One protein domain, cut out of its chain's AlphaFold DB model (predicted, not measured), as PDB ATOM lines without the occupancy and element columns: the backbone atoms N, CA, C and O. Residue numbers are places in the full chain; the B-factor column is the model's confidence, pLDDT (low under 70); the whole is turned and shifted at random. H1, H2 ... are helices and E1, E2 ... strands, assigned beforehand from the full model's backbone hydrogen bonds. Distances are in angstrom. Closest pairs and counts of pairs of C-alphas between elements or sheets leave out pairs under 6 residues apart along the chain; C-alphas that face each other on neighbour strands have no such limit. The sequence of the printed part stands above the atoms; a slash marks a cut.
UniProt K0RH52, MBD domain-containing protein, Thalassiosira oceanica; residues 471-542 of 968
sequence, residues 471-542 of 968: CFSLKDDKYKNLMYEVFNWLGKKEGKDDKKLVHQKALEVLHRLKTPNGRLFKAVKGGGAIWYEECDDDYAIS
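Overview. This is residues 471 to 542 of the 968 residues of the protein "MBD domain-containing protein" of Thalassiosira oceanica (UniProt K0RH52). A helical hairpin, H1 and H2, is followed by a hairpin of two antiparallel strands, E1 and E2, at one end of the longest axis; the short H3 then folds back toward H2. Residues 491 to 500, of which 499 to 500 belong to H2, stick out. The 72 printed residues, class mixed, are only just loose, close to compact: radius of gyration of the C-alphas 13.7 A, spans 42 by 30 by 22 A.

Arrangement. H1, residues 477 to 490, touches H2, residues 499 to 513, closest C-alphas Leu 482 and Val 509, 7.2 A, at a shallow tilt of 27 degrees, opposite ways. In the hairpin of E1, residues 520 to 526, and E2, residues 529 to 534, directions 149 degrees apart, N 524 and O 531 are within hydrogen-bond range at 2.8 A. H3, residues 537 to 541, only just touches H2, with 3 pairs of C-alphas within 8 A, at residues 506 to 510 of H2 alone; the closest are Ala 506 and Ile 541, 7.4 A. H1 is apart from E1, E2 and H3. In H1, H2 and H3 every O i to N i+4 pair is within hydrogen-bond range.

Along the chain. H1 begins at C-alpha 477 (31.827, 2.362, 8.255) and measures 19.7 A, H2 21.0 A, E1 19.3 A, E2 16.4 A; H3, 6.4 A, ends at C-alpha 541 (28.936, 14.828, 22.097).

Size, cuts and confidence. The C-alphas farthest apart, Glu 494 and Gly 527, are 42.3 A apart. The printed part has no cut and no long link. Residues 494, 496 and 497 have pLDDT under 70.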
ATOM      1  N   CYS A 471      34.221  10.444  10.393       95.56
ATOM      2  CA  CYS A 471      33.035  11.234  10.116       95.56
ATOM      3  C   CYS A 471      31.814  10.729  10.903       95.56
ATOM      4  O   CYS A 471      31.435   9.561  10.828       95.56
ATOM      5  N   PHE A 472      31.105  11.633  11.583       94.50
ATOM      6  CA  PHE A 472      29.809  11.374  12.223       94.50
ATOM      7  C   PHE A 472      28.682  11.259  11.188       94.50
ATOM      8  O   PHE A 472      27.790  12.105  11.077       94.50
ATOM      9  N   SER A 473      28.749  10.196  10.391       92.12
ATOM     10  CA  SER A 473      27.870   9.899   9.268       92.12
ATOM     11  C   SER A 473      27.678   8.393   9.167       92.12
ATOM     12  O   SER A 473      28.648   7.649   9.158       92.12
ATOM     13  N   LEU A 474      26.445   7.912   8.990       89.62
ATOM     14  CA  LEU A 474      26.183   6.478   8.760       89.62
ATOM     15  C   LEU A 474      26.668   5.973   7.378       89.62
ATOM     16  O   LEU A 474      26.357   4.848   6.997       89.62
ATOM     17  N   LYS A 475      27.399   6.808   6.621       87.56
ATOM     18  CA  LYS A 475      28.197   6.408   5.451       87.56
ATOM     19  C   LYS A 475      29.649   6.050   5.793       87.56
ATOM     20  O   LYS A 475      30.301   5.423   4.973       87.56
ATOM     21  N   ASP A 476      30.150   6.484   6.946       91.88
ATOM     22  CA  ASP A 476      31.458   6.095   7.469       91.88
ATOM     23  C   ASP A 476      31.290   4.752   8.189       91.88
ATOM     24  O   ASP A 476      30.524   4.652   9.151       91.88
ATOM     25  N   ASP A 477      31.962   3.709   7.702       90.38
ATOM     26  CA  ASP A 477      31.827   2.362   8.255       90.38
ATOM     27  C   ASP A 477      32.415   2.224   9.671       90.38
ATOM     28  O   ASP A 477      31.879   1.436  10.454       90.38
ATOM     29  N   LYS A 478      33.423   3.025  10.065       93.19
ATOM     30  CA  LYS A 478      33.931   3.048  11.451       93.19
ATOM     31  C   LYS A 478      32.824   3.528  12.392       93.19
ATOM     32  O   LYS A 478      32.465   2.836  13.347       93.19
ATOM     33  N   TYR A 479      32.238   4.691  12.089       94.12
ATOM     34  CA  TYR A 479      31.175   5.285  12.904       94.12
ATOM     35  C   TYR A 479      29.904   4.424  12.903       94.12
ATOM     36  O   TYR A 479      29.324   4.164  13.957       94.12
ATOM     37  N   LYS A 480      29.487   3.935  11.732       92.19
ATOM     38  CA  LYS A 480      28.317   3.065  11.539       92.19
ATOM     39  C   LYS A 480      28.418   1.769  12.346       92.19
ATOM     40  O   LYS A 480      27.489   1.463  13.093       92.19
ATOM     41  N   ASN A 481      29.521   1.025  12.236       91.50
ATOM     42  CA  ASN A 481      29.697  -0.246  12.949       91.50
ATOM     43  C   ASN A 481      29.666  -0.048  14.468       91.50
ATOM     44  O   ASN A 481      29.006  -0.797  15.190       91.50
ATOM     45  N   LEU A 482      30.311   1.012  14.952       90.56
ATOM     46  CA  LEU A 482      30.375   1.311  16.377       90.56
ATOM     47  C   LEU A 482      29.038   1.872  16.915       90.56
ATOM     48  O   LEU A 482      28.634   1.553  18.033       90.56
ATOM     49  N   MET A 483      28.259   2.588  16.097       89.00
ATOM     50  CA  MET A 483      26.862   2.930  16.408       89.00
ATOM     51  C   MET A 483      25.940   1.700  16.466       89.00
ATOM     52  O   MET A 483      25.025   1.675  17.293       89.00
ATOM     53  N   TYR A 484      26.178   0.660  15.655       89.50
ATOM     54  CA  TYR A 484      25.472  -0.621  15.797       89.50
ATOM     55  C   TYR A 484      25.835  -1.344  17.103       89.50
ATOM     56  O   TYR A 484      24.944  -1.913  17.733       89.50
ATOM     57  N   GLU A 485      27.091  -1.286  17.564       89.00
ATOM     58  CA  GLU A 485      27.486  -1.812  18.883       89.00
ATOM     59  C   GLU A 485      26.693  -1.130  20.015       89.00
ATOM     60  O   GLU A 485      26.106  -1.807  20.862       89.00
ATOM     61  N   VAL A 486      26.585   0.205  19.982       87.50
ATOM     62  CA  VAL A 486      25.779   0.987  20.940       87.50
ATOM     63  C   VAL A 486      24.304   0.613  20.876       87.50
ATOM     64  O   VAL A 486      23.683   0.401  21.917       87.50
ATOM     65  N   PHE A 487      23.730   0.517  19.675       87.69
ATOM     66  CA  PHE A 487      22.317   0.186  19.503       87.69
ATOM     67  C   PHE A 487      21.999  -1.225  20.022       87.69
ATOM     68  O   PHE A 487      21.028  -1.410  20.756       87.69
ATOM     69  N   ASN A 488      22.865  -2.200  19.735       89.06
ATOM     70  CA  ASN A 488      22.754  -3.570  20.240       89.06
ATOM     71  C   ASN A 488      22.959  -3.662  21.763       89.06
ATOM     72  O   ASN A 488      22.405  -4.557  22.402       89.06
ATOM     73  N   TRP A 489      23.743  -2.761  22.359       88.62
ATOM     74  CA  TRP A 489      23.907  -2.667  23.812       88.62
ATOM     75  C   TRP A 489      22.686  -2.024  24.491       88.62
ATOM     76  O   TRP A 489      22.234  -2.523  25.520       88.62
ATOM     77  N   LEU A 490      22.106  -0.974  23.896       84.69
ATOM     78  CA  LEU A 490      20.868  -0.343  24.371       84.69
ATOM     79  C   LEU A 490      19.678  -1.308  24.283       84.69
ATOM     80  O   LEU A 490      18.962  -1.487  25.263       84.69
ATOM     81  N   GLY A 491      19.513  -1.996  23.148       84.56
ATOM     82  CA  GLY A 491      18.425  -2.956  22.921       84.56
ATOM     83  C   GLY A 491      18.440  -4.185  23.841       84.56
ATOM     84  O   GLY A 491      17.446  -4.898  23.908       84.56
ATOM     85  N   LYS A 492      19.537  -4.427  24.573       85.44
ATOM     86  CA  LYS A 492      19.655  -5.488  25.590       85.44
ATOM     87  C   LYS A 492      19.264  -5.039  27.005       85.44
ATOM     88  O   LYS A 492      19.368  -5.838  27.933       85.44
ATOM     89  N   LYS A 493      18.852  -3.781  27.208       79.81
ATOM     90  CA  LYS A 493      18.451  -3.258  28.524       79.81
ATOM     91  C   LYS A 493      16.943  -3.048  28.630       79.81
ATOM     92  O   LYS A 493      16.428  -1.980  28.315       79.81
ATOM     93  N   GLU A 494      16.254  -4.035  29.193       63.56
ATOM     94  CA  GLU A 494      14.864  -3.899  29.646       63.56
ATOM     95  C   GLU A 494      14.790  -3.064  30.940       63.56
ATOM     96  O   GLU A 494      14.641  -3.576  32.048       63.56
ATOM     97  N   GLY A 495      14.943  -1.745  30.816       71.56
ATOM     98  CA  GLY A 495      14.895  -0.814  31.943       71.56
ATOM     99  C   GLY A 495      14.757   0.638  31.493       71.56
ATOM    100  O   GLY A 495      15.139   0.988  30.382       71.56
ATOM    101  N   LYS A 496      14.195   1.499  32.353       65.19
ATOM    102  CA  LYS A 496      14.005   2.930  32.049       65.19
ATOM    103  C   LYS A 496      15.345   3.605  31.740       65.19
ATOM    104  O   LYS A 496      16.305   3.412  32.480       65.19
ATOM    105  N   ASP A 497      15.377   4.437  30.699       68.75
ATOM    106  CA  ASP A 497      16.605   5.040  30.169       68.75
ATOM    107  C   ASP A 497      17.360   5.910  31.188       68.75
ATOM    108  O   ASP A 497      17.090   7.108  31.352       68.75
ATOM    109  N   ASP A 498      18.388   5.336  31.812       83.69
ATOM    110  CA  ASP A 498      19.389   6.087  32.563       83.69
ATOM    111  C   ASP A 498      20.220   6.941  31.601       83.69
ATOM    112  O   ASP A 498      21.282   6.550  31.114       83.69
ATOM    113  N   LYS A 499      19.745   8.163  31.334       83.44
ATOM    114  CA  LYS A 499      20.383   9.135  30.424       83.44
ATOM    115  C   LYS A 499      21.863   9.381  30.742       83.44
ATOM    116  O   LYS A 499      22.640   9.656  29.832       83.44
ATOM    117  N   LYS A 500      22.258   9.247  32.016       86.62
ATOM    118  CA  LYS A 500      23.664   9.276  32.459       86.62
ATOM    119  C   LYS A 500      24.483   8.138  31.846       86.62
ATOM    120  O   LYS A 500      25.577   8.382  31.354       86.62
ATOM    121  N   LEU A 501      23.944   6.920  31.847       86.56
ATOM    122  CA  LEU A 501      24.611   5.725  31.339       86.56
ATOM    123  C   LEU A 501      24.664   5.718  29.803       86.56
ATOM    124  O   LEU A 501      25.681   5.336  29.232       86.56
ATOM    125  N   VAL A 502      23.618   6.218  29.132       84.06
ATOM    126  CA  VAL A 502      23.631   6.444  27.671       84.06
ATOM    127  C   VAL A 502      24.720   7.455  27.288       84.06
ATOM    128  O   VAL A 502      25.492   7.214  26.364       84.06
ATOM    129  N   HIS A 503      24.834   8.560  28.031       83.50
ATOM    130  CA  HIS A 503      25.887   9.561  27.835       83.50
ATOM    131  C   HIS A 503      27.290   9.004  28.129       83.50
ATOM    132  O   HIS A 503      28.208   9.235  27.348       83.50
ATOM    133  N   GLN A 504      27.455   8.206  29.189       90.50
ATOM    134  CA  GLN A 504      28.717   7.530  29.501       90.50
ATOM    135  C   GLN A 504      29.135   6.543  28.399       90.50
ATOM    136  O   GLN A 504      30.298   6.537  28.001       90.50
ATOM    137  N   LYS A 505      28.194   5.763  27.847       87.25
ATOM    138  CA  LYS A 505      28.485   4.874  26.713       87.25
ATOM    139  C   LYS A 505      28.853   5.671  25.456       87.25
ATOM    140  O   LYS A 505      29.758   5.262  24.741       87.25
ATOM    141  N   ALA A 506      28.232   6.832  25.222       83.50
ATOM    142  CA  ALA A 506      28.593   7.738  24.125       83.50
ATOM    143  C   ALA A 506      29.997   8.373  24.274       83.50
ATOM    144  O   ALA A 506      30.644   8.649  23.267       83.50
ATOM    145  N   LEU A 507      30.493   8.568  25.503       88.25
ATOM    146  CA  LEU A 507      31.877   8.991  25.761       88.25
ATOM    147  C   LEU A 507      32.880   7.868  25.459       88.25
ATOM    148  O   LEU A 507      33.847   8.084  24.736       88.25
ATOM    149  N   GLU A 508      32.624   6.653  25.954       91.12
ATOM    150  CA  GLU A 508      33.438   5.461  25.661       91.12
ATOM    151  C   GLU A 508      33.546   5.212  24.143       91.12
ATOM    152  O   GLU A 508      34.617   4.933  23.613       91.12
ATOM    153  N   VAL A 509      32.428   5.394  23.441       88.94
ATOM    154  CA  VAL A 509      32.297   5.380  21.978       88.94
ATOM    155  C   VAL A 509      33.201   6.399  21.295       88.94
ATOM    156  O   VAL A 509      33.921   6.039  20.367       88.94
ATOM    157  N   LEU A 510      33.204   7.651  21.760       89.94
ATOM    158  CA  LEU A 510      34.046   8.700  21.188       89.94
ATOM    159  C   LEU A 510      35.536   8.374  21.362       89.94
ATOM    160  O   LEU A 510      36.299   8.468  20.404       89.94
ATOM    161  N   HIS A 511      35.930   7.916  22.552       91.75
ATOM    162  CA  HIS A 511      37.310   7.517  22.845       91.75
ATOM    163  C   HIS A 511      37.775   6.272  22.069       91.75
ATOM    164  O   HIS A 511      38.975   6.104  21.882       91.75
ATOM    165  N   ARG A 512      36.861   5.412  21.594       91.94
ATOM    166  CA  ARG A 512      37.188   4.271  20.712       91.94
ATOM    167  C   ARG A 512      37.240   4.648  19.227       91.94
ATOM    168  O   ARG A 512      37.873   3.932  18.460       91.94
ATOM    169  N   LEU A 513      36.590   5.741  18.820       91.38
ATOM    170  CA  LEU A 513      36.659   6.275  17.453       91.38
ATOM    171  C   LEU A 513      37.873   7.185  17.237       91.38
ATOM    172  O   LEU A 513      38.462   7.171  16.162       91.38
ATOM    173  N   LYS A 514      38.241   7.981  18.245       91.50
ATOM    174  CA  LYS A 514      39.343   8.939  18.165       91.50
ATOM    175  C   LYS A 514      40.694   8.233  18.301       91.50
ATOM    176  O   LYS A 514      41.155   7.972  19.413       91.50
ATOM    177  N   THR A 515      41.335   7.939  17.170       91.38
ATOM    178  CA  THR A 515      42.760   7.571  17.143       91.38
ATOM    179  C   THR A 515      43.613   8.764  17.616       91.38
ATOM    180  O   THR A 515      43.121   9.895  17.622       91.38
ATOM    181  N   PRO A 516      44.883   8.570  18.031       91.19
ATOM    182  CA  PRO A 516      45.695   9.656  18.600       91.19
ATOM    183  C   PRO A 516      45.863  10.881  17.687       91.19
ATOM    184  O   PRO A 516      46.013  11.991  18.191       91.19
ATOM    185  N   ASN A 517      45.804  10.669  16.367       92.25
ATOM    186  CA  ASN A 517      45.969  11.699  15.339       92.25
ATOM    187  C   ASN A 517      44.661  12.029  14.591       92.25
ATOM    188  O   ASN A 517      44.597  13.052  13.915       92.25
ATOM    189  N   GLY A 518      43.632  11.176  14.681       93.00
ATOM    190  CA  GLY A 518      42.414  11.285  13.878       93.00
ATOM    191  C   GLY A 518      41.511  12.439  14.308       93.00
ATOM    192  O   GLY A 518      41.111  12.543  15.474       93.00
ATOM    193  N   ARG A 519      41.143  13.293  13.351       95.38
ATOM    194  CA  ARG A 519      40.191  14.386  13.560       95.38
ATOM    195  C   ARG A 519      38.762  13.868  13.439       95.38
ATOM    196  O   ARG A 519      38.462  12.882  12.761       95.38
ATOM    197  N   LEU A 520      37.854  14.568  14.107       95.44
ATOM    198  CA  LEU A 520      36.436  14.239  14.141       95.44
ATOM    199  C   LEU A 520      35.673  15.212  13.243       95.44
ATOM    200  O   LEU A 520      35.745  16.421  13.449       95.44
ATOM    201  N   PHE A 521      34.907  14.711  12.277       96.06
ATOM    202  CA  PHE A 521      34.194  15.543  11.305       96.06
ATOM    203  C   PHE A 521      32.682  15.342  11.355       96.06
ATOM    204  O   PHE A 521      32.183  14.219  11.403       96.06
ATOM    205  N   LYS A 522      31.918  16.431  11.255       94.38
ATOM    206  CA  LYS A 522      30.448  16.395  11.220       94.38
ATOM    207  C   LYS A 522      29.924  16.943   9.901       94.38
ATOM    208  O   LYS A 522      30.298  18.031   9.475       94.38
ATOM    209  N   ALA A 523      29.029  16.190   9.264       91.50
ATOM    210  CA  ALA A 523      28.388  16.599   8.019       91.50
ATOM    211  C   ALA A 523      27.397  17.753   8.270       91.50
ATOM    212  O   ALA A 523      26.324  17.556   8.849       91.50
ATOM    213  N   VAL A 524      27.733  18.952   7.801       90.19
ATOM    214  CA  VAL A 524      26.887  20.148   7.877       90.19
ATOM    215  C   VAL A 524      26.149  20.334   6.550       90.19
ATOM    216  O   VAL A 524      26.723  20.214   5.470       90.19
ATOM    217  N   LYS A 525      24.844  20.621   6.628       85.38
ATOM    218  CA  LYS A 525      23.982  20.893   5.467       85.38
ATOM    219  C   LYS A 525      23.562  22.355   5.430       85.38
ATOM    220  O   LYS A 525      22.831  22.812   6.309       85.38
ATOM    221  N   GLY A 526      23.933  23.053   4.361       81.81
ATOM    222  CA  GLY A 526      23.502  24.421   4.080       81.81
ATOM    223  C   GLY A 526      23.486  24.699   2.578       81.81
ATOM    224  O   GLY A 526      24.198  24.061   1.813       81.81
ATOM    225  N   GLY A 527      22.612  25.600   2.122       72.00
ATOM    226  CA  GLY A 527      22.525  26.015   0.710       72.00
ATOM    227  C   GLY A 527      22.119  24.940  -0.317       72.00
ATOM    228  O   GLY A 527      21.902  25.281  -1.472       72.00
ATOM    229  N   GLY A 528      21.986  23.670   0.085       74.56
ATOM    230  CA  GLY A 528      21.839  22.514  -0.811       74.56
ATOM    231  C   GLY A 528      23.107  21.654  -0.918       74.56
ATOM    232  O   GLY A 528      23.027  20.530  -1.400       74.56
ATOM    233  N   ALA A 529      24.241  22.138  -0.406       74.25
ATOM    234  CA  ALA A 529      25.494  21.399  -0.310       74.25
ATOM    235  C   ALA A 529      25.611  20.612   1.013       74.25
ATOM    236  O   ALA A 529      24.875  20.848   1.981       74.25
ATOM    237  N   ILE A 530      26.572  19.687   1.040       83.62
ATOM    238  CA  ILE A 530      27.095  19.040   2.247       83.62
ATOM    239  C   ILE A 530      28.584  19.374   2.306       83.62
ATOM    240  O   ILE A 530      29.286  19.150   1.323       83.62
ATOM    241  N   TRP A 531      29.051  19.871   3.445       91.50
ATOM    242  CA  TRP A 531      30.474  19.995   3.762       91.50
ATOM    243  C   TRP A 531      30.740  19.406   5.147       91.50
ATOM    244  O   TRP A 531      29.801  19.075   5.878       91.50
ATOM    245  N   TYR A 532      32.010  19.264   5.506       92.44
ATOM    246  CA  TYR A 532      32.423  18.690   6.780       92.44
ATOM    247  C   TYR A 532      33.051  19.777   7.657       92.44
ATOM    248  O   TYR A 532      33.907  20.533   7.207       92.44
ATOM    249  N   GLU A 533      32.563  19.902   8.890       93.75
ATOM    250  CA  GLU A 533      33.099  20.811   9.912       93.75
ATOM    251  C   GLU A 533      33.885  19.965  10.924       93.75
ATOM    252  O   GLU A 533      33.357  18.973  11.442       93.75
ATOM    253  N   GLU A 534      35.145  20.324  11.177       95.25
ATOM    254  CA  GLU A 534      35.968  19.684  12.208       95.25
ATOM    255  C   GLU A 534      35.381  19.970  13.601       95.25
ATOM    256  O   GLU A 534      34.887  21.066  13.887       95.25
ATOM    257  N   CYS A 535      35.386  18.958  14.463       93.44
ATOM    258  CA  CYS A 535      34.680  18.952  15.733       93.44
ATOM    259  C   CYS A 535      35.632  18.783  16.914       93.44
ATOM    260  O   CYS A 535      36.331  17.779  17.026       93.44
ATOM    261  N   ASP A 536      35.556  19.725  17.858       90.94
ATOM    262  CA  ASP A 536      36.010  19.478  19.224       90.94
ATOM    263  C   ASP A 536      35.151  18.378  19.891       90.94
ATOM    264  O   ASP A 536      33.995  18.151  19.512       90.94
ATOM    265  N   ASP A 537      35.723  17.667  20.871       83.94
ATOM    266  CA  ASP A 537      35.073  16.508  21.508       83.94
ATOM    267  C   ASP A 537      33.719  16.900  22.140       83.94
ATOM    268  O   ASP A 537      32.720  16.192  21.995       83.94
ATOM    269  N   ASP A 538      33.638  18.094  22.737       80.31
ATOM    270  CA  ASP A 538      32.396  18.685  23.255       80.31
ATOM    271  C   ASP A 538      31.313  18.843  22.167       80.31
ATOM    272  O   ASP A 538      30.132  18.566  22.408       80.31
ATOM    273  N   TYR A 539      31.673  19.296  20.962       85.25
ATOM    274  CA  TYR A 539      30.740  19.460  19.843       85.25
ATOM    275  C   TYR A 539      30.324  18.126  19.210       85.25
ATOM    276  O   TYR A 539      29.174  18.007  18.767       85.25
ATOM    277  N   ALA A 540      31.197  17.114  19.238       83.00
ATOM    278  CA  ALA A 540      30.859  15.742  18.863       83.00
ATOM    279  C   ALA A 540      29.764  15.152  19.773       83.00
ATOM    280  O   ALA A 540      28.782  14.589  19.287       83.00
ATOM    281  N   ILE A 541      29.887  15.342  21.093       77.88
ATOM    282  CA  ILE A 541      28.936  14.828  22.097       77.88
ATOM    283  C   ILE A 541      27.662  15.697  22.179       77.88
ATOM    284  O   ILE A 541      26.598  15.238  22.610       77.88
ATOM    285  N   SER A 542      27.736  16.969  21.770       74.31
ATOM    286  CA  SER A 542      26.629  17.927  21.862       74.31
ATOM    287  C   SER A 542      25.421  17.535  21.002       74.31
ATOM    288  O   SER A 542      25.358  17.792  19.797       74.31
TER     289      SER A 542